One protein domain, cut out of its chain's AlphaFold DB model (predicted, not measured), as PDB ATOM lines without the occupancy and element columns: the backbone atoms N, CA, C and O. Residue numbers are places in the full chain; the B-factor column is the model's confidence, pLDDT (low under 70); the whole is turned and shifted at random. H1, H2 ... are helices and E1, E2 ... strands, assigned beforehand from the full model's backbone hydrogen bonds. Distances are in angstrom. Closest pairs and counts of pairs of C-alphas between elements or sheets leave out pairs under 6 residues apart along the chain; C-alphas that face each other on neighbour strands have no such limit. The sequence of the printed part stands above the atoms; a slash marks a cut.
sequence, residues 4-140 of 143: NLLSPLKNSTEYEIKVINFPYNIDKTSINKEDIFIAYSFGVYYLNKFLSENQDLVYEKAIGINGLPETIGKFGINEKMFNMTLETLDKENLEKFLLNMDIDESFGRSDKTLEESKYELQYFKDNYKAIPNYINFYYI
ATOM      1  N   ASN A   4     127.059 109.342 119.401       82.94
ATOM      2  CA  ASN A   4     128.401 109.887 119.582       82.94
ATOM      3  C   ASN A   4     128.364 111.404 119.825       82.94
ATOM      4  O   ASN A   4     129.143 111.909 120.636       82.94
ATOM      5  N   LEU A   5     127.387 112.117 119.250       77.06
ATOM      6  CA  LEU A   5     127.164 113.550 119.489       77.06
ATOM      7  C   LEU A   5     126.708 113.862 120.912       77.06
ATOM      8  O   LEU A   5     126.938 114.962 121.410       77.06
ATOM      9  N   LEU A   6     126.045 112.906 121.558       79.50
ATOM     10  CA  LEU A   6     125.537 113.053 122.918       79.50
ATOM     11  C   LEU A   6     126.525 112.547 123.968       79.50
ATOM     12  O   LEU A   6     126.368 112.877 125.138       79.50
ATOM     13  N   SER A   7     127.553 111.794 123.567       79.62
ATOM     14  CA  SER A   7     128.548 111.228 124.482       79.62
ATOM     15  C   SER A   7     129.221 112.234 125.436       79.62
ATOM     16  O   SER A   7     129.410 111.867 126.598       79.62
ATOM     17  N   PRO A   8     129.536 113.494 125.053       78.56
ATOM     18  CA  PRO A   8     130.112 114.453 125.997       78.56
ATOM     19  C   PRO A   8     129.063 115.121 126.902       78.56
ATOM     20  O   PRO A   8     129.426 115.831 127.842       78.56
ATOM     21  N   LEU A   9     127.766 114.946 126.629       80.50
ATOM     22  CA  LEU A   9     126.694 115.616 127.355       80.50
ATOM     23  C   LEU A   9     126.267 114.790 128.568       80.50
ATOM     24  O   LEU A   9     125.911 113.618 128.471       80.50
ATOM     25  N   LYS A  10     126.221 115.440 129.731       84.75
ATOM     26  CA  LYS A  10     125.588 114.874 130.919       84.75
ATOM     27  C   LYS A  10     124.122 115.279 130.933       84.75
ATOM     28  O   LYS A  10     123.819 116.464 131.058       84.75
ATOM     29  N   ASN A  11     123.221 114.303 130.860       87.00
ATOM     30  CA  ASN A  11     121.807 114.566 131.086       87.00
ATOM     31  C   ASN A  11     121.602 115.023 132.539       87.00
ATOM     32  O   ASN A  11     121.861 114.273 133.481       87.00
ATOM     33  N   SER A  12     121.195 116.277 132.710       87.38
ATOM     34  CA  SER A  12     120.920 116.900 134.007       87.38
ATOM     35  C   SER A  12     119.425 117.061 134.278       87.38
ATOM     36  O   SER A  12     119.057 117.798 135.189       87.38
ATOM     37  N   THR A  13     118.582 116.436 133.459       88.56
ATOM     38  CA  THR A  13     117.123 116.505 133.547       88.56
ATOM     39  C   THR A  13     116.549 115.187 134.059       88.56
ATOM     40  O   THR A  13     117.244 114.176 134.150       88.56
ATOM     41  N   GLU A  14     115.267 115.206 134.392       91.69
ATOM     42  CA  GLU A  14     114.442 114.055 134.745       91.69
ATOM     43  C   GLU A  14     114.066 113.174 133.542       91.69
ATOM     44  O   GLU A  14     113.587 112.057 133.731       91.69
ATOM     45  N   TYR A  15     114.282 113.658 132.316       92.19
ATOM     46  CA  TYR A  15     113.901 112.955 131.096       92.19
ATOM     47  C   TYR A  15     114.880 111.831 130.757       92.19
ATOM     48  O   TYR A  15     116.092 111.965 130.921       92.19
ATOM     49  N   GLU A  16     114.373 110.734 130.195       92.19
ATOM     50  CA  GLU A  16     115.197 109.737 129.510       92.19
ATOM     51  C   GLU A  16     115.497 110.210 128.079       92.19
ATOM     52  O   GLU A  16     114.590 110.599 127.344       92.19
ATOM     53  N   ILE A  17     116.762 110.150 127.650       91.19
ATOM     54  CA  ILE A  17     117.140 110.486 126.272       91.19
ATOM     55  C   ILE A  17     117.198 109.205 125.441       91.19
ATOM     56  O   ILE A  17     118.086 108.375 125.634       91.19
ATOM     57  N   LYS A  18     116.287 109.079 124.472       91.38
ATOM     58  CA  LYS A  18     116.272 107.980 123.497       91.38
ATOM     59  C   LYS A  18     116.798 108.455 122.150       91.38
ATOM     60  O   LYS A  18     116.259 109.380 121.545       91.38
ATOM     61  N   VAL A  19     117.854 107.803 121.673       91.19
ATOM     62  CA  VAL A  19     118.457 108.102 120.373       91.19
ATOM     63  C   VAL A  19     117.819 107.238 119.297       91.19
ATOM     64  O   VAL A  19     117.830 106.014 119.387       91.19
ATOM     65  N   ILE A  20     117.300 107.886 118.255       91.00
ATOM     66  CA  ILE A  20     116.707 107.223 117.094       91.00
ATOM     67  C   ILE A  20     117.485 107.651 115.849       91.00
ATOM     68  O   ILE A  20     117.625 108.844 115.558       91.00
ATOM     69  N   ASN A  21     117.997 106.660 115.123       89.81
ATOM     70  CA  ASN A  21     118.754 106.834 113.888       89.81
ATOM     71  C   ASN A  21     118.019 106.189 112.712       89.81
ATOM     72  O   ASN A  21     117.086 105.407 112.904       89.81
ATOM     73  N   PHE A  22     118.442 106.534 111.494       90.12
ATOM     74  CA  PHE A  22     117.950 105.919 110.264       90.12
ATOM     75  C   PHE A  22     117.977 104.378 110.377       90.12
ATOM     76  O   PHE A  22     118.968 103.841 110.875       90.12
ATOM     77  N   PRO A  23     116.911 103.658 109.968       90.94
ATOM     78  CA  PRO A  23     115.748 104.098 109.179       90.94
ATOM     79  C   PRO A  23     114.610 104.785 109.961       90.94
ATOM     80  O   PRO A  23     113.532 104.982 109.413       90.94
ATOM     81  N   TYR A  24     114.842 105.200 111.211       90.62
ATOM     82  CA  TYR A  24     113.883 105.919 112.064       90.62
ATOM     83  C   TYR A  24     112.600 105.131 112.352       90.62
ATOM     84  O   TYR A  24     111.492 105.659 112.287       90.62
ATOM     85  N   ASN A  25     112.755 103.857 112.706       88.06
ATOM     86  CA  ASN A  25     111.634 103.027 113.136       88.06
ATOM     87  C   ASN A  25     111.188 103.449 114.542       88.06
ATOM     88  O   ASN A  25     111.848 103.123 115.529       88.06
ATOM     89  N   ILE A  26     110.077 104.184 114.621       90.62
ATOM     90  CA  ILE A  26     109.484 104.669 115.873       90.62
ATOM     91  C   ILE A  26     108.215 103.864 116.158       90.62
ATOM     92  O   ILE A  26     107.275 103.877 115.363       90.62
ATOM     93  N   ASP A  27     108.168 103.191 117.308       91.44
ATOM     94  CA  ASP A  27     106.934 102.584 117.803       91.44
ATOM     95  C   ASP A  27     106.041 103.661 118.427       91.44
ATOM     96  O   ASP A  27     106.274 104.121 119.548       91.44
ATOM     97  N   LYS A  28     104.991 104.048 117.700       91.75
ATOM     98  CA  LYS A  28     104.046 105.081 118.135       91.75
ATOM     99  C   LYS A  28     103.319 104.737 119.439       91.75
ATOM    100  O   LYS A  28     102.839 105.641 120.109       91.75
ATOM    101  N   THR A  29     103.231 103.453 119.802       92.81
ATOM    102  CA  THR A  29     102.568 103.014 121.042       92.81
ATOM    103  C   THR A  29     103.397 103.310 122.288       92.81
ATOM    104  O   THR A  29     102.861 103.314 123.392       92.81
ATOM    105  N   SER A  30     104.687 103.602 122.108       92.56
ATOM    106  CA  SER A  30     105.597 103.986 123.187       92.56
ATOM    107  C   SER A  30     105.599 105.490 123.490       92.56
ATOM    108  O   SER A  30     106.278 105.900 124.429       92.56
ATOM    109  N   ILE A  31     104.861 106.291 122.707       95.56
ATOM    110  CA  ILE A  31     104.844 107.753 122.804       95.56
ATOM    111  C   ILE A  31     103.778 108.221 123.794       95.56
ATOM    112  O   ILE A  31     102.608 107.849 123.685       95.56
ATOM    113  N   ASN A  32     104.182 109.086 124.717       95.81
ATOM    114  CA  ASN A  32     103.333 109.686 125.738       95.81
ATOM    115  C   ASN A  32     103.175 111.193 125.526       95.81
ATOM    116  O   ASN A  32     103.935 111.843 124.807       95.81
ATOM    117  N   LYS A  33     102.189 111.769 126.215       97.06
ATOM    118  CA  LYS A  33     101.878 113.198 126.139       97.06
ATOM    119  C   LYS A  33     103.035 114.083 126.611       97.06
ATOM    120  O   LYS A  33     103.126 115.222 126.174       97.06
ATOM    121  N   GLU A  34     103.878 113.578 127.498       96.62
ATOM    122  CA  GLU A  34     105.026 114.277 128.074       96.62
ATOM    123  C   GLU A  34     106.287 114.162 127.197       96.62
ATOM    124  O   GLU A  34     107.317 114.754 127.509       96.62
ATOM    125  N   ASP A  35     106.233 113.409 126.092       97.00
ATOM    126  CA  ASP A  35     107.407 113.207 125.249       97.00
ATOM    127  C   ASP A  35     107.727 114.451 124.414       97.00
ATOM    128  O   ASP A  35     106.856 115.095 123.814       97.00
ATOM    129  N   ILE A  36     109.023 114.756 124.326       96.81
ATOM    130  CA  ILE A  36     109.567 115.839 123.509       96.81
ATOM    131  C   ILE A  36     110.390 115.231 122.375       96.81
ATOM    132  O   ILE A  36     111.416 114.588 122.594       96.81
ATOM    133  N   PHE A  37     109.976 115.494 121.139       97.06
ATOM    134  CA  PHE A  37     110.735 115.121 119.957       97.06
ATOM    135  C   PHE A  37     111.748 116.199 119.602       97.06
ATOM    136  O   PHE A  37     111.406 117.373 119.459       97.06
ATOM    137  N   ILE A  38     112.994 115.788 119.384       95.56
ATOM    138  CA  ILE A  38     114.070 116.676 118.950       95.56
ATOM    139  C   ILE A  38     114.736 116.068 117.723       95.56
ATOM    140  O   ILE A  38     115.188 114.924 117.740       95.56
ATOM    141  N   ALA A  39     114.817 116.850 116.654       95.56
ATOM    142  CA  ALA A  39     115.439 116.438 115.410       95.56
ATOM    143  C   ALA A  39     116.451 117.476 114.929       95.56
ATOM    144  O   ALA A  39     116.238 118.676 115.066       95.56
ATOM    145  N   TYR A  40     117.551 117.011 114.339       92.00
ATOM    146  CA  TYR A  40     118.626 117.857 113.823       92.00
ATOM    147  C   TYR A  40     118.831 117.617 112.330       92.00
ATOM    148  O   TYR A  40     118.816 116.466 111.886       92.00
ATOM    149  N   SER A  41     119.058 118.698 111.577       91.12
ATOM    150  CA  SER A  41     119.370 118.650 110.147       91.12
ATOM    151  C   SER A  41     118.319 117.834 109.368       91.12
ATOM    152  O   SER A  41     117.121 118.060 109.536       91.12
ATOM    153  N   PHE A  42     118.731 116.850 108.566       92.88
ATOM    154  CA  PHE A  42     117.850 115.938 107.822       92.88
ATOM    155  C   PHE A  42     116.844 115.186 108.702       92.88
ATOM    156  O   PHE A  42     115.757 114.839 108.242       92.88
ATOM    157  N   GLY A  43     117.151 114.971 109.985       94.62
ATOM    158  CA  GLY A  43     116.214 114.363 110.927       94.62
ATOM    159  C   GLY A  43     114.917 115.164 111.072       94.62
ATOM    160  O   GLY A  43     113.881 114.581 111.381       94.62
ATOM    161  N   VAL A  44     114.944 116.482 110.828       96.00
ATOM    162  CA  VAL A  44     113.753 117.342 110.912       96.00
ATOM    163  C   VAL A  44     112.711 116.935 109.875       96.00
ATOM    164  O   VAL A  44     111.525 116.897 110.195       96.00
ATOM    165  N   TYR A  45     113.137 116.557 108.666       96.44
ATOM    166  CA  TYR A  45     112.233 116.002 107.660       96.44
ATOM    167  C   TYR A  45     111.584 114.704 108.136       96.44
ATOM    168  O   TYR A  45     110.366 114.562 108.056       96.44
ATOM    169  N   TYR A  46     112.378 113.767 108.661       96.69
ATOM    170  CA  TYR A  46     111.866 112.470 109.103       96.69
ATOM    171  C   TYR A  46     110.913 112.592 110.292       96.69
ATOM    172  O   TYR A  46     109.866 111.946 110.290       96.69
ATOM    173  N   LEU A  47     111.216 113.466 111.256       97.06
ATOM    174  CA  LEU A  47     110.292 113.781 112.343       97.06
ATOM    175  C   LEU A  47     108.997 114.386 111.791       97.06
ATOM    176  O   LEU A  47     107.911 113.934 112.135       97.06
ATOM    177  N   ASN A  48     109.097 115.364 110.889       97.38
ATOM    178  CA  ASN A  48     107.925 115.976 110.274       97.38
ATOM    179  C   ASN A  48     107.063 114.956 109.515       97.38
ATOM    180  O   ASN A  48     105.840 114.978 109.631       97.38
ATOM    181  N   LYS A  49     107.694 114.035 108.778       96.81
ATOM    182  CA  LYS A  49     107.020 112.931 108.089       96.81
ATOM    183  C   LYS A  49     106.299 112.019 109.082       96.81
ATOM    184  O   LYS A  49     105.104 111.795 108.911       96.81
ATOM    185  N   PHE A  50     106.978 111.570 110.138       96.88
ATOM    186  CA  PHE A  50     106.382 110.735 111.185       96.88
ATOM    187  C   PHE A  50     105.148 111.396 111.818       96.88
ATOM    188  O   PHE A  50     104.101 110.761 111.926       96.88
ATOM    189  N   LEU A  51     105.240 112.682 112.165       97.31
ATOM    190  CA  LEU A  51     104.121 113.438 112.734       97.31
ATOM    191  C   LEU A  51     102.972 113.615 111.732       97.31
ATOM    192  O   LEU A  51     101.807 113.501 112.103       97.31
ATOM    193  N   SER A  52     103.283 113.837 110.450       96.81
ATOM    194  CA  SER A  52     102.263 113.962 109.401       96.81
ATOM    195  C   SER A  52     101.469 112.668 109.177       96.81
ATOM    196  O   SER A  52     100.283 112.730 108.848       96.81
ATOM    197  N   GLU A  53     102.112 111.515 109.387       96.06
ATOM    198  CA  GLU A  53     101.538 110.171 109.241       96.06
ATOM    199  C   GLU A  53     100.793 109.705 110.508       96.06
ATOM    200  O   GLU A  53     100.031 108.743 110.443       96.06
ATOM    201  N   ASN A  54     100.974 110.392 111.643       96.62
ATOM    202  CA  ASN A  54     100.422 110.020 112.951       96.62
ATOM    203  C   ASN A  54      99.821 111.240 113.672       96.62
ATOM    204  O   ASN A  54     100.211 111.587 114.787       96.62
ATOM    205  N   GLN A  55      98.879 111.924 113.018       94.75
ATOM    206  CA  GLN A  55      98.274 113.164 113.535       94.75
ATOM    207  C   GLN A  55      97.412 112.961 114.795       94.75
ATOM    208  O   GLN A  55      97.046 113.934 115.448       94.75
ATOM    209  N   ASP A  56      97.082 111.714 115.127       95.19
ATOM    210  CA  ASP A  56      96.401 111.307 116.357       95.19
ATOM    211  C   ASP A  56      97.322 111.303 117.588       95.19
ATOM    212  O   ASP A  56      96.826 111.235 118.715       95.19
ATOM    213  N   LEU A  57      98.645 111.386 117.399       96.38
ATOM    214  CA  LEU A  57      99.600 111.404 118.503       96.38
ATOM    215  C   LEU A  57      99.468 112.660 119.359       96.38
ATOM    216  O   LEU A  57      99.402 113.788 118.867       96.38
ATOM    217  N   VAL A  58      99.535 112.445 120.670       95.50
ATOM    218  CA  VAL A  58      99.617 113.501 121.674       95.50
ATOM    219  C   VAL A  58     101.004 113.443 122.297       95.50
ATOM    220  O   VAL A  58     101.407 112.401 122.799       95.50
ATOM    221  N   TYR A  59     101.716 114.562 122.252       97.00
ATOM    222  CA  TYR A  59     103.082 114.738 122.747       97.00
ATOM    223  C   TYR A  59     103.262 116.189 123.206       97.00
ATOM    224  O   TYR A  59     102.420 117.045 122.910       97.00
ATOM    225  N   GLU A  60     104.344 116.482 123.924       97.12
ATOM    226  CA  GLU A  60     104.537 117.797 124.530       97.12
ATOM    227  C   GLU A  60     104.999 118.801 123.475       97.12
ATOM    228  O   GLU A  60     104.435 119.892 123.333       97.12
ATOM    229  N   LYS A  61     106.049 118.439 122.725       97.31
ATOM    230  CA  LYS A  61     106.637 119.319 121.715       97.31
ATOM    231  C   LYS A  61     107.472 118.579 120.677       97.31
ATOM    232  O   LYS A  61     108.158 117.616 120.990       97.31
ATOM    233  N   ALA A  62     107.494 119.105 119.460       98.06
ATOM    234  CA  ALA A  62     108.414 118.747 118.391       98.06
ATOM    235  C   ALA A  62     109.327 119.935 118.065       98.06
ATOM    236  O   ALA A  62     108.862 121.038 117.750       98.06
ATOM    237  N   ILE A  63     110.636 119.703 118.143       97.88
ATOM    238  CA  ILE A  63     111.687 120.705 117.993       97.88
ATOM    239  C   ILE A  63     112.602 120.317 116.831       97.88
ATOM    240  O   ILE A  63     113.199 119.242 116.822       97.88
ATOM    241  N   GLY A  64     112.749 121.224 115.866       96.81
ATOM    242  CA  GLY A  64     113.752 121.134 114.810       96.81
ATOM    243  C   GLY A  64     114.984 121.973 115.140       96.81
ATOM    244  O   GLY A  64     114.864 123.121 115.559       96.81
ATOM    245  N   ILE A  65     116.174 121.423 114.932       94.12
ATOM    246  CA  ILE A  65     117.459 122.096 115.137       94.12
ATOM    247  C   ILE A  65     118.179 122.174 113.792       94.12
ATOM    248  O   ILE A  65     118.449 121.137 113.187       94.12
ATOM    249  N   ASN A  66     118.513 123.384 113.328       91.00
ATOM    250  CA  ASN A  66     119.284 123.614 112.092       91.00
ATOM    251  C   ASN A  66     118.804 122.768 110.890       91.00
ATOM    252  O   ASN A  66     119.602 122.188 110.155       91.00
ATOM    253  N   GLY A  67     117.490 122.657 110.719       92.38
ATOM    254  CA  GLY A  67     116.864 121.866 109.666       92.38
ATOM    255  C   GLY A  67     115.418 122.291 109.451       92.38
ATOM    256  O   GLY A  67     114.806 122.887 110.338       92.38
ATOM    257  N   LEU A  68     114.886 121.987 108.268       93.31
ATOM    258  CA  LEU A  68     113.522 122.307 107.853       93.31
ATOM    259  C   LEU A  68     112.882 121.087 107.167       93.31
ATOM    260  O   LEU A  68     113.593 120.353 106.472       93.31
ATOM    261  N   PRO A  69     111.555 120.887 107.292       93.56
ATOM    262  CA  PRO A  69     110.830 119.855 106.555       93.56
ATOM    263  C   PRO A  69     110.972 119.999 105.040       93.56
ATOM    264  O   PRO A  69     111.144 119.007 104.341       93.56
ATOM    265  N   GLU A  70     110.975 121.230 104.523       93.81
ATOM    266  CA  GLU A  70     111.357 121.494 103.134       93.81
ATOM    267  C   GLU A  70     112.888 121.450 103.005       93.81
ATOM    268  O   GLU A  70     113.563 122.474 102.922       93.81
ATOM    269  N   THR A  71     113.451 120.242 103.065       93.62
ATOM    270  CA  THR A  71     114.902 120.023 103.020       93.62
ATOM    271  C   THR A  71     115.476 120.220 101.619       93.62
ATOM    272  O   THR A  71     116.565 120.771 101.503       93.62
ATOM    273  N   ILE A  72     114.767 119.807 100.562       93.19
ATOM    274  CA  ILE A  72     115.120 120.096  99.162       93.19
ATOM    275  C   ILE A  72     114.070 121.057  98.606       93.19
ATOM    276  O   ILE A  72     112.889 120.705  98.538       93.19
ATOM    277  N   GLY A  73     114.476 122.267  98.218       88.19
ATOM    278  CA  GLY A  73     113.528 123.269  97.733       88.19
ATOM    279  C   GLY A  73     113.979 124.712  97.912       88.19
ATOM    280  O   GLY A  73     115.166 125.008  98.019       88.19
ATOM    281  N   LYS A  74     113.003 125.624  97.930       87.56
ATOM    282  CA  LYS A  74     113.216 127.077  97.957       87.56
ATOM    283  C   LYS A  74     113.875 127.536  99.255       87.56
ATOM    284  O   LYS A  74     114.666 128.476  99.233       87.56
ATOM    285  N   PHE A  75     113.512 126.901 100.366       85.50
ATOM    286  CA  PHE A  75     114.000 127.256 101.701       85.50
ATOM    287  C   PHE A  75     115.069 126.294 102.233       85.50
ATOM    288  O   PHE A  75     115.629 126.540 103.299       85.50
ATOM    289  N   GLY A  76     115.349 125.217 101.497       89.12
ATOM    290  CA  GLY A  76     116.315 124.189 101.859       89.12
ATOM    291  C   GLY A  76     117.529 124.158 100.934       89.12
ATOM    292  O   GLY A  76     117.977 125.168 100.389       89.12
ATOM    293  N   ILE A  77     118.070 122.959 100.755       90.38
ATOM    294  CA  ILE A  77     119.155 122.670  99.829       90.38
ATOM    295  C   ILE A  77     118.599 122.736  98.407       90.38
ATOM    296  O   ILE A  77     117.578 122.129  98.076       90.38
ATOM    297  N   ASN A  78     119.295 123.466  97.541       92.38
ATOM    298  CA  ASN A  78     118.988 123.468  96.120       92.38
ATOM    299  C   ASN A  78     119.134 122.046  95.543       92.38
ATOM    300  O   ASN A  78     120.152 121.395  95.760       92.38
ATOM    301  N   GLU A  79     118.157 121.584  94.763       93.06
ATOM    302  CA  GLU A  79     118.140 120.217  94.221       93.06
ATOM    303  C   GLU A  79     119.391 119.869  93.399       93.06
ATOM    304  O   GLU A  79     119.944 118.779  93.539       93.06
ATOM    305  N   LYS A  80     119.903 120.808  92.591       93.62
ATOM    306  CA  LYS A  80     121.142 120.600  91.831       93.62
ATOM    307  C   LYS A  80     122.331 120.386  92.766       93.62
ATOM    308  O   LYS A  80     123.131 119.491  92.523       93.62
ATOM    309  N   MET A  81     122.431 121.182  93.831       92.06
ATOM    310  CA  MET A  81     123.482 121.019  94.841       92.06
ATOM    311  C   MET A  81     123.354 119.679  95.562       92.06
ATOM    312  O   MET A  81     124.358 119.005  95.747       92.06
ATOM    313  N   PHE A  82     122.134 119.269  95.915       93.94
ATOM    314  CA  PHE A  82     121.891 117.971  96.538       93.94
ATOM    315  C   PHE A  82     122.351 116.815  95.634       93.94
ATOM    316  O   PHE A  82     123.080 115.934  96.080       93.94
ATOM    317  N   ASN A  83     121.977 116.853  94.351       94.50
ATOM    318  CA  ASN A  83     122.372 115.845  93.368       94.50
ATOM    319  C   ASN A  83     123.889 115.799  93.172       94.50
ATOM    320  O   ASN A  83     124.463 114.718  93.207       94.50
ATOM    321  N   MET A  84     124.534 116.962  93.046       94.50
ATOM    322  CA  MET A  84     125.989 117.039  92.952       94.50
ATOM    323  C   MET A  84     126.661 116.438  94.185       94.50
ATOM    324  O   MET A  84     127.558 115.622  94.027       94.50
ATOM    325  N   THR A  85     126.207 116.785  95.396       92.06
ATOM    326  CA  THR A  85     126.747 116.212  96.638       92.06
ATOM    327  C   THR A  85     126.622 114.694  96.651       92.06
ATOM    328  O   THR A  85     127.574 114.024  97.024       92.06
ATOM    329  N   LEU A  86     125.477 114.144  96.239       93.94
ATOM    330  CA  LEU A  86     125.259 112.697  96.195       93.94
ATOM    331  C   LEU A  86     126.172 111.999  95.173       93.94
ATOM    332  O   LEU A  86     126.742 110.954  95.476       93.94
ATOM    333  N   GLU A  87     126.334 112.581  93.983       94.50
ATOM    334  CA  GLU A  87     127.170 112.037  92.904       94.50
ATOM    335  C   GLU A  87     128.668 112.086  93.226       94.50
ATOM    336  O   GLU A  87     129.413 111.187  92.835       94.50
ATOM    337  N   THR A  88     129.119 113.123  93.938       94.06
ATOM    338  CA  THR A  88     130.536 113.335  94.266       94.06
ATOM    339  C   THR A  88     130.905 112.912  95.684       94.06
ATOM    340  O   THR A  88     132.031 113.168  96.115       94.06
ATOM    341  N   LEU A  89     129.992 112.280  96.434       93.94
ATOM    342  CA  LEU A  89     130.246 111.908  97.823       93.94
ATOM    343  C   LEU A  89     131.374 110.872  97.909       93.94
ATOM    344  O   LEU A  89     131.201 109.687  97.623       93.94
ATOM    345  N   ASP A  90     132.533 111.325  98.359       93.88
ATOM    346  CA  ASP A  90     133.685 110.510  98.713       93.88
ATOM    347  C   ASP A  90     134.216 110.934 100.090       93.88
ATOM    348  O   ASP A  90     133.633 111.791 100.760       93.88
ATOM    349  N   LYS A  91     135.305 110.310 100.545       90.31
ATOM    350  CA  LYS A  91     135.881 110.620 101.858       90.31
ATOM    351  C   LYS A  91     136.338 112.082 101.954       90.31
ATOM    352  O   LYS A  91     136.074 112.728 102.962       90.31
ATOM    353  N   GLU A  92     136.982 112.605 100.912       91.94
ATOM    354  CA  GLU A  92     137.517 113.969 100.893       91.94
ATOM    355  C   GLU A  92     136.385 115.008 100.897       91.94
ATOM    356  O   GLU A  92     136.414 115.979 101.654       91.94
ATOM    357  N   ASN A  93     135.354 114.799 100.081       90.94
ATOM    358  CA  ASN A  93     134.198 115.681 100.000       90.94
ATOM    359  C   ASN A  93     133.324 115.597 101.255       90.94
ATOM    360  O   ASN A  93     132.795 116.624 101.681       90.94
ATOM    361  N   LEU A  94     133.219 114.424 101.888       89.00
ATOM    362  CA  LEU A  94     132.584 114.286 103.197       89.00
ATOM    363  C   LEU A  94     133.343 115.087 104.263       89.00
ATOM    364  O   LEU A  94     132.727 115.855 104.993       89.00
ATOM    365  N   GLU A  95     134.671 114.971 104.327       87.12
ATOM    366  CA  GLU A  95     135.491 115.744 105.270       87.12
ATOM    367  C   GLU A  95     135.336 117.256 105.054       87.12
ATOM    368  O   GLU A  95     135.080 117.993 106.007       87.12
ATOM    369  N   LYS A  96     135.391 117.727 103.800       88.94
ATOM    370  CA  LYS A  96     135.129 119.138 103.463       88.94
ATOM    371  C   LYS A  96     133.726 119.579 103.872       88.94
ATOM    372  O   LYS A  96     133.554 120.695 104.358       88.94
ATOM    373  N   PHE A  97     132.721 118.729 103.665       86.12
ATOM    374  CA  PHE A  97     131.344 119.020 104.050       86.12
ATOM    375  C   PHE A  97     131.209 119.189 105.567       86.12
ATOM    376  O   PHE A  97     130.629 120.179 106.010       86.12
ATOM    377  N   LEU A  98     131.796 118.280 106.353       85.25
ATOM    378  CA  LEU A  98     131.794 118.366 107.814       85.25
ATOM    379  C   LEU A  98     132.515 119.631 108.302       85.25
ATOM    380  O   LEU A  98     131.957 120.381 109.097       85.25
ATOM    381  N   LEU A  99     133.689 119.946 107.751       85.69
ATOM    382  CA  LEU A  99     134.413 121.175 108.097       85.69
ATOM    383  C   LEU A  99     133.601 122.443 107.794       85.69
ATOM    384  O   LEU A  99     133.580 123.362 108.604       85.69
ATOM    385  N   ASN A 100     132.870 122.485 106.676       84.31
ATOM    386  CA  ASN A 100     131.990 123.614 106.336       84.31
ATOM    387  C   ASN A 100     130.780 123.765 107.280       84.31
ATOM    388  O   ASN A 100     130.128 124.816 107.293       84.31
ATOM    389  N   MET A 101     130.450 122.708 108.025       79.75
ATOM    390  CA  MET A 101     129.451 122.713 109.093       79.75
ATOM    391  C   MET A 101     130.055 123.030 110.468       79.75
ATOM    392  O   MET A 101     129.337 122.922 111.461       79.75
ATOM    393  N   ASP A 102     131.342 123.389 110.528       80.12
ATOM    394  CA  ASP A 102     132.110 123.565 111.764       80.12
ATOM    395  C   ASP A 102     132.137 122.279 112.619       80.12
ATOM    396  O   ASP A 102     132.180 122.308 113.848       80.12
ATOM    397  N   ILE A 103     132.096 121.121 111.944       79.38
ATOM    398  CA  ILE A 103     132.201 119.783 112.532       79.38
ATOM    399  C   ILE A 103     133.643 119.291 112.359       79.38
ATOM    400  O   ILE A 103     134.041 118.821 111.291       79.38
ATOM    401  N   ASP A 104     134.439 119.390 113.423       75.19
ATOM    402  CA  ASP A 104     135.821 118.901 113.467       75.19
ATOM    403  C   ASP A 104     135.917 117.499 114.113       75.19
ATOM    404  O   ASP A 104     134.959 116.721 114.082       75.19
ATOM    405  N   GLU A 105     137.100 117.105 114.584       70.50
ATOM    406  CA  GLU A 105     137.324 115.812 115.251       70.50
ATOM    407  C   GLU A 105     136.836 115.792 116.710       70.50
ATOM    408  O   GLU A 105     136.664 114.717 117.281       70.50
ATOM    409  N   SER A 106     136.596 116.961 117.313       70.38
ATOM    410  CA  SER A 106     136.037 117.088 118.665       70.38
ATOM    411  C   SER A 106     134.521 116.877 118.688       70.38
ATOM    412  O   SER A 106     133.947 116.527 119.721       70.38
ATOM    413  N   PHE A 107     133.866 117.051 117.541       71.25
ATOM    414  CA  PHE A 107     132.464 116.727 117.348       71.25
ATOM    415  C   PHE A 107     132.324 115.205 117.232       71.25
ATOM    416  O   PHE A 107     132.920 114.606 116.342       71.25
ATOM    417  N   GLY A 108     131.561 114.566 118.124       70.56
ATOM    418  CA  GLY A 108     131.395 113.106 118.144       70.56
ATOM    419  C   GLY A 108     130.802 112.566 116.840       70.56
ATOM    420  O   GLY A 108     129.583 112.501 116.684       70.56
ATOM    421  N   ARG A 109     131.666 112.215 115.881       75.62
ATOM    422  CA  ARG A 109     131.268 111.788 114.535       75.62
ATOM    423  C   ARG A 109     130.536 110.452 114.593       75.62
ATOM    424  O   ARG A 109     130.791 109.627 115.464       75.62
ATOM    425  N   SER A 110     129.628 110.250 113.645       77.75
ATOM    426  CA  SER A 110     128.976 108.956 113.458       77.75
ATOM    427  C   SER A 110     129.998 107.905 113.020       77.75
ATOM    428  O   SER A 110     130.875 108.214 112.212       77.75
ATOM    429  N   ASP A 111     129.837 106.667 113.484       82.50
ATOM    430  CA  ASP A 111     130.646 105.517 113.048       82.50
ATOM    431  C   ASP A 111     130.199 104.946 111.685       82.50
ATOM    432  O   ASP A 111     130.683 103.902 111.246       82.50
ATOM    433  N   LYS A 112     129.272 105.630 110.998       86.94
ATOM    434  CA  LYS A 112     128.800 105.260 109.660       86.94
ATOM    435  C   LYS A 112     129.927 105.252 108.639       86.94
ATOM    436  O   LYS A 112     130.712 106.192 108.506       86.94
ATOM    437  N   THR A 113     129.923 104.215 107.820       91.31
ATOM    438  CA  THR A 113     130.740 104.140 106.617       91.31
ATOM    439  C   THR A 113     130.254 105.126 105.551       91.31
ATOM    440  O   THR A 113     129.109 105.595 105.539       91.31
ATOM    441  N   LEU A 114     131.136 105.427 104.595       91.06
ATOM    442  CA  LEU A 114     130.795 106.236 103.424       91.06
ATOM    443  C   LEU A 114     129.650 105.608 102.612       91.06
ATOM    444  O   LEU A 114     128.778 106.325 102.131       91.06
ATOM    445  N   GLU A 115     129.633 104.280 102.477       93.88
ATOM    446  CA  GLU A 115     128.607 103.568 101.707       93.88
ATOM    447  C   GLU A 115     127.243 103.589 102.408       93.88
ATOM    448  O   GLU A 115     126.231 103.822 101.752       93.88
ATOM    449  N   GLU A 116     127.201 103.462 103.739       93.44
ATOM    450  CA  GLU A 116     125.968 103.681 104.512       93.44
ATOM    451  C   GLU A 116     125.464 105.118 104.355       93.44
ATOM    452  O   GLU A 116     124.279 105.341 104.115       93.44
ATOM    453  N   SER A 117     126.369 106.100 104.406       91.25
ATOM    454  CA  SER A 117     126.018 107.513 104.225       91.25
ATOM    455  C   SER A 117     125.439 107.785 102.831       91.25
ATOM    456  O   SER A 117     124.419 108.464 102.707       91.25
ATOM    457  N   LYS A 118     126.043 107.220 101.776       94.25
ATOM    458  CA  LYS A 118     125.516 107.286 100.402       94.25
ATOM    459  C   LYS A 118     124.152 106.622 100.286       94.25
ATOM    460  O   LYS A 118     123.255 107.193  99.671       94.25
ATOM    461  N   TYR A 119     123.995 105.435 100.872       95.38
ATOM    462  CA  TYR A 119     122.736 104.701 100.853       95.38
ATOM    463  C   TYR A 119     121.606 105.509 101.498       95.38
ATOM    464  O   TYR A 119     120.546 105.659 100.897       95.38
ATOM    465  N   GLU A 120     121.837 106.085 102.678       94.44
ATOM    466  CA  GLU A 120     120.845 106.923 103.358       94.44
ATOM    467  C   GLU A 120     120.478 108.166 102.547       94.44
ATOM    468  O   GLU A 120     119.302 108.518 102.443       94.44
ATOM    469  N   LEU A 121     121.472 108.821 101.942       94.00
ATOM    470  CA  LEU A 121     121.265 110.033 101.156       94.00
ATOM    471  C   LEU A 121     120.503 109.743  99.851       94.00
ATOM    472  O   LEU A 121     119.610 110.504  99.469       94.00
ATOM    473  N   GLN A 122     120.797 108.613  99.203       96.44
ATOM    474  CA  GLN A 122     120.053 108.117  98.044       96.44
ATOM    475  C   GLN A 122     118.619 107.732  98.434       96.44
ATOM    476  O   GLN A 122     117.670 108.177  97.794       96.44
ATOM    477  N   TYR A 123     118.442 106.990  99.534       96.75
ATOM    478  CA  TYR A 123     117.121 106.637 100.052       96.75
ATOM    479  C   TYR A 123     116.288 107.889 100.343       96.75
ATOM    480  O   TYR A 123     115.106 107.944 100.000       96.75
ATOM    481  N   PHE A 124     116.895 108.909 100.957       95.69
ATOM    482  CA  PHE A 124     116.245 110.189 101.198       95.69
ATOM    483  C   PHE A 124     115.758 110.814  99.890       95.69
ATOM    484  O   PHE A 124     114.583 111.154  99.796       95.69
ATOM    485  N   LYS A 125     116.622 110.908  98.870       95.06
ATOM    486  CA  LYS A 125     116.278 111.460  97.552       95.06
ATOM    487  C   LYS A 125     115.084 110.753  96.919       95.06
ATOM    488  O   LYS A 125     114.139 111.412  96.495       95.06
ATOM    489  N   ASP A 126     115.119 109.426  96.893       95.88
ATOM    490  CA  ASP A 126     114.113 108.609  96.207       95.88
ATOM    491  C   ASP A 126     112.742 108.660  96.897       95.88
ATOM    492  O   ASP A 126     111.708 108.437  96.267       95.88
ATOM    493  N   ASN A 127     112.724 108.981  98.194       94.88
ATOM    494  CA  ASN A 127     111.518 109.013  99.020       94.88
ATOM    495  C   ASN A 127     111.134 110.428  99.486       94.88
ATOM    496  O   ASN A 127     110.183 110.584 100.261       94.88
ATOM    497  N   TYR A 128     111.852 111.462  99.040       95.25
ATOM    498  CA  TYR A 128     111.584 112.840  99.434       95.25
ATOM    499  C   TYR A 128     110.305 113.356  98.779       95.25
ATOM    500  O   TYR A 128     110.104 113.255  97.568       95.25
ATOM    501  N   LYS A 129     109.437 113.956  99.592       94.19
ATOM    502  CA  LYS A 129     108.255 114.693  99.147       94.19
ATOM    503  C   LYS A 129     108.104 115.924 100.021       94.19
ATOM    504  O   LYS A 129     108.355 115.859 101.217       94.19
ATOM    505  N   ALA A 130     107.654 117.039  99.455       92.75
ATOM    506  CA  ALA A 130     107.294 118.191 100.271       92.75
ATOM    507  C   ALA A 130     106.091 117.838 101.166       92.75
ATOM    508  O   ALA A 130     105.076 117.339 100.676       92.75
ATOM    509  N   ILE A 131     106.211 118.090 102.471       94.44
ATOM    510  CA  ILE A 131     105.183 117.808 103.482       94.44
ATOM    511  C   ILE A 131     104.905 119.116 104.239       94.44
ATOM    512  O   ILE A 131     105.861 119.844 104.528       94.44
ATOM    513  N   PRO A 132     103.639 119.438 104.579       94.44
ATOM    514  CA  PRO A 132     103.330 120.566 105.455       94.44
ATOM    515  C   PRO A 132     104.119 120.516 106.767       94.44
ATOM    516  O   PRO A 132     104.530 119.448 107.217       94.44
ATOM    517  N   ASN A 133     104.334 121.669 107.393       95.62
ATOM    518  CA  ASN A 133     105.077 121.735 108.646       95.62
ATOM    519  C   ASN A 133     104.216 121.306 109.848       95.62
ATOM    520  O   ASN A 133     103.203 121.941 110.137       95.62
ATOM    521  N   TYR A 134     104.694 120.309 110.587       97.06
ATOM    522  CA  TYR A 134     104.153 119.802 111.851       97.06
ATOM    523  C   TYR A 134     105.107 120.033 113.038       97.06
ATOM    524  O   TYR A 134     104.810 119.632 114.159       97.06
ATOM    525  N   ILE A 135     106.251 120.693 112.824       97.88
ATOM    526  CA  ILE A 135     107.208 121.031 113.886       97.88
ATOM    527  C   ILE A 135     106.738 122.282 114.634       97.88
ATOM    528  O   ILE A 135     106.415 123.301 114.014       97.88
ATOM    529  N   ASN A 136     106.742 122.226 115.971       97.38
ATOM    530  CA  ASN A 136     106.247 123.316 116.813       97.38
ATOM    531  C   ASN A 136     107.266 124.446 116.990       97.38
ATOM    532  O   ASN A 136     106.880 125.603 117.142       97.38
ATOM    533  N   PHE A 137     108.559 124.120 117.037       97.19
ATOM    534  CA  PHE A 137     109.608 125.098 117.309       97.19
ATOM    535  C   PHE A 137     110.892 124.791 116.543       97.19
ATOM    536  O   PHE A 137     111.273 123.634 116.391       97.19
ATOM    537  N   TYR A 138     111.583 125.848 116.120       95.75
ATOM    538  CA  TYR A 138     112.863 125.756 115.434       95.75
ATOM    539  C   TYR A 138     113.948 126.477 116.222       95.75
ATOM    540  O   TYR A 138     113.842 127.675 116.488       95.75
ATOM    541  N   TYR A 139     115.014 125.754 116.544       94.75
ATOM    542  CA  TYR A 139     116.257 126.330 117.024       94.75
ATOM    543  C   TYR A 139     117.251 126.418 115.867       94.75
ATOM    544  O   TYR A 139     117.704 125.403 115.336       94.75
ATOM    545  N   ILE A 140     117.594 127.642 115.481       89.06
ATOM    546  CA  ILE A 140     118.623 127.905 114.478       89.06
ATOM    547  C   ILE A 140     119.846 128.449 115.209       89.06
ATOM    548  O   ILE A 140     119.803 129.535 115.793       89.06
TER     549      ILE A 140
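This is residues 4 to 140 of the 143 residues of an uncharacterized protein of Fusobacterium periodonticum D10 (UniProt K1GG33). A small parallel sheet of three strands, E1, E2 and E3, with H1 over one face, makes one part of the domain, and H2, H3 and H4 form a loose group of helices toward the other end of its longest axis. Long stretches with no named element, residues 4 to 35, 66 to 78 and 101 to 113, make up much of the rest, and residues 9 to 14 stick out. The printed part has 137 residues with four named helices and three named strands, in the order E1, H1, E2, H2, H3, H4, E3; the sheet's order is E1, E2, E3. The class is mixed, helices and strands, with under half of the residues in named elements. The whole is compact, with a radius of gyration of the C-alphas of 15.8 A and spans of 43 by 35 by 25 A.

In the sheet, E2, residues 61 to 65, is the inner strand. E1, residues 36 to 40, is an edge strand, parallel to E2 at 15 degrees; N 37 and O 61 are 2.8 A apart, within hydrogen-bond range. E3, residues 137 to 139, is the other edge strand, parallel to E2 at 29 degrees, with N 139 and O 64 within hydrogen-bond range at 2.8 A. H1, residues 43 to 53, is on the sheet at a height over the sheet of 9.3 A, making two layers, a helix on one face of a sheet. It lies over E1 and runs along the strands, at 3 degrees to E1 on the local plane; the closest C-alphas of H1 and E2 are those of Val 44 and Gly 64, 5.4 A apart. E1, H1 and E2 form a strand-helix-strand unit, two parallel neighbour strands with a helix between, and its crossover is right-handed. A second unit runs from E2 through H2, residues 79 to 87, H3, residues 91 to 100, and H4, residues 114 to 127, to E3. These three helices are not on the sheet. H2 and H4 only just touch, with 3 pairs of C-alphas within 8 A, through residues 118 to 122 of H4 alone; the closest C-alphas are those of Leu 86 and Lys 118, 6.9 A apart. They run opposite ways at a shallow tilt of 34 degrees, only just short of steep. H3 and H4 are close but not clearly touching, the closest C-alphas being those of Lys 91 and Leu 114, 6.9 A apart. In H1, H2, H3 and H4 every O i to N i+4 pair is within hydrogen-bond range.

E1 begins at C-alpha 36, (109.567, 115.839, 123.509), and is 13.4 A long; E2 is 13.0 A and E3 6.8 A. H4, 20.0 A, begins at C-alpha 114, (130.795, 106.236, 103.424); H1 is 15.4 A, H3 14.3 A and H2 12.3 A. E3 ends at C-alpha 139, (116.257, 126.330, 117.024).

The C-alphas farthest apart, those of Asp 56 and Glu 92, are 44.0 A apart. The printed part has no cut; the links E2 to H2 and H3 to H4 are long. The mean pLDDT of the printed part is 91.2, and no printed residue is under 70.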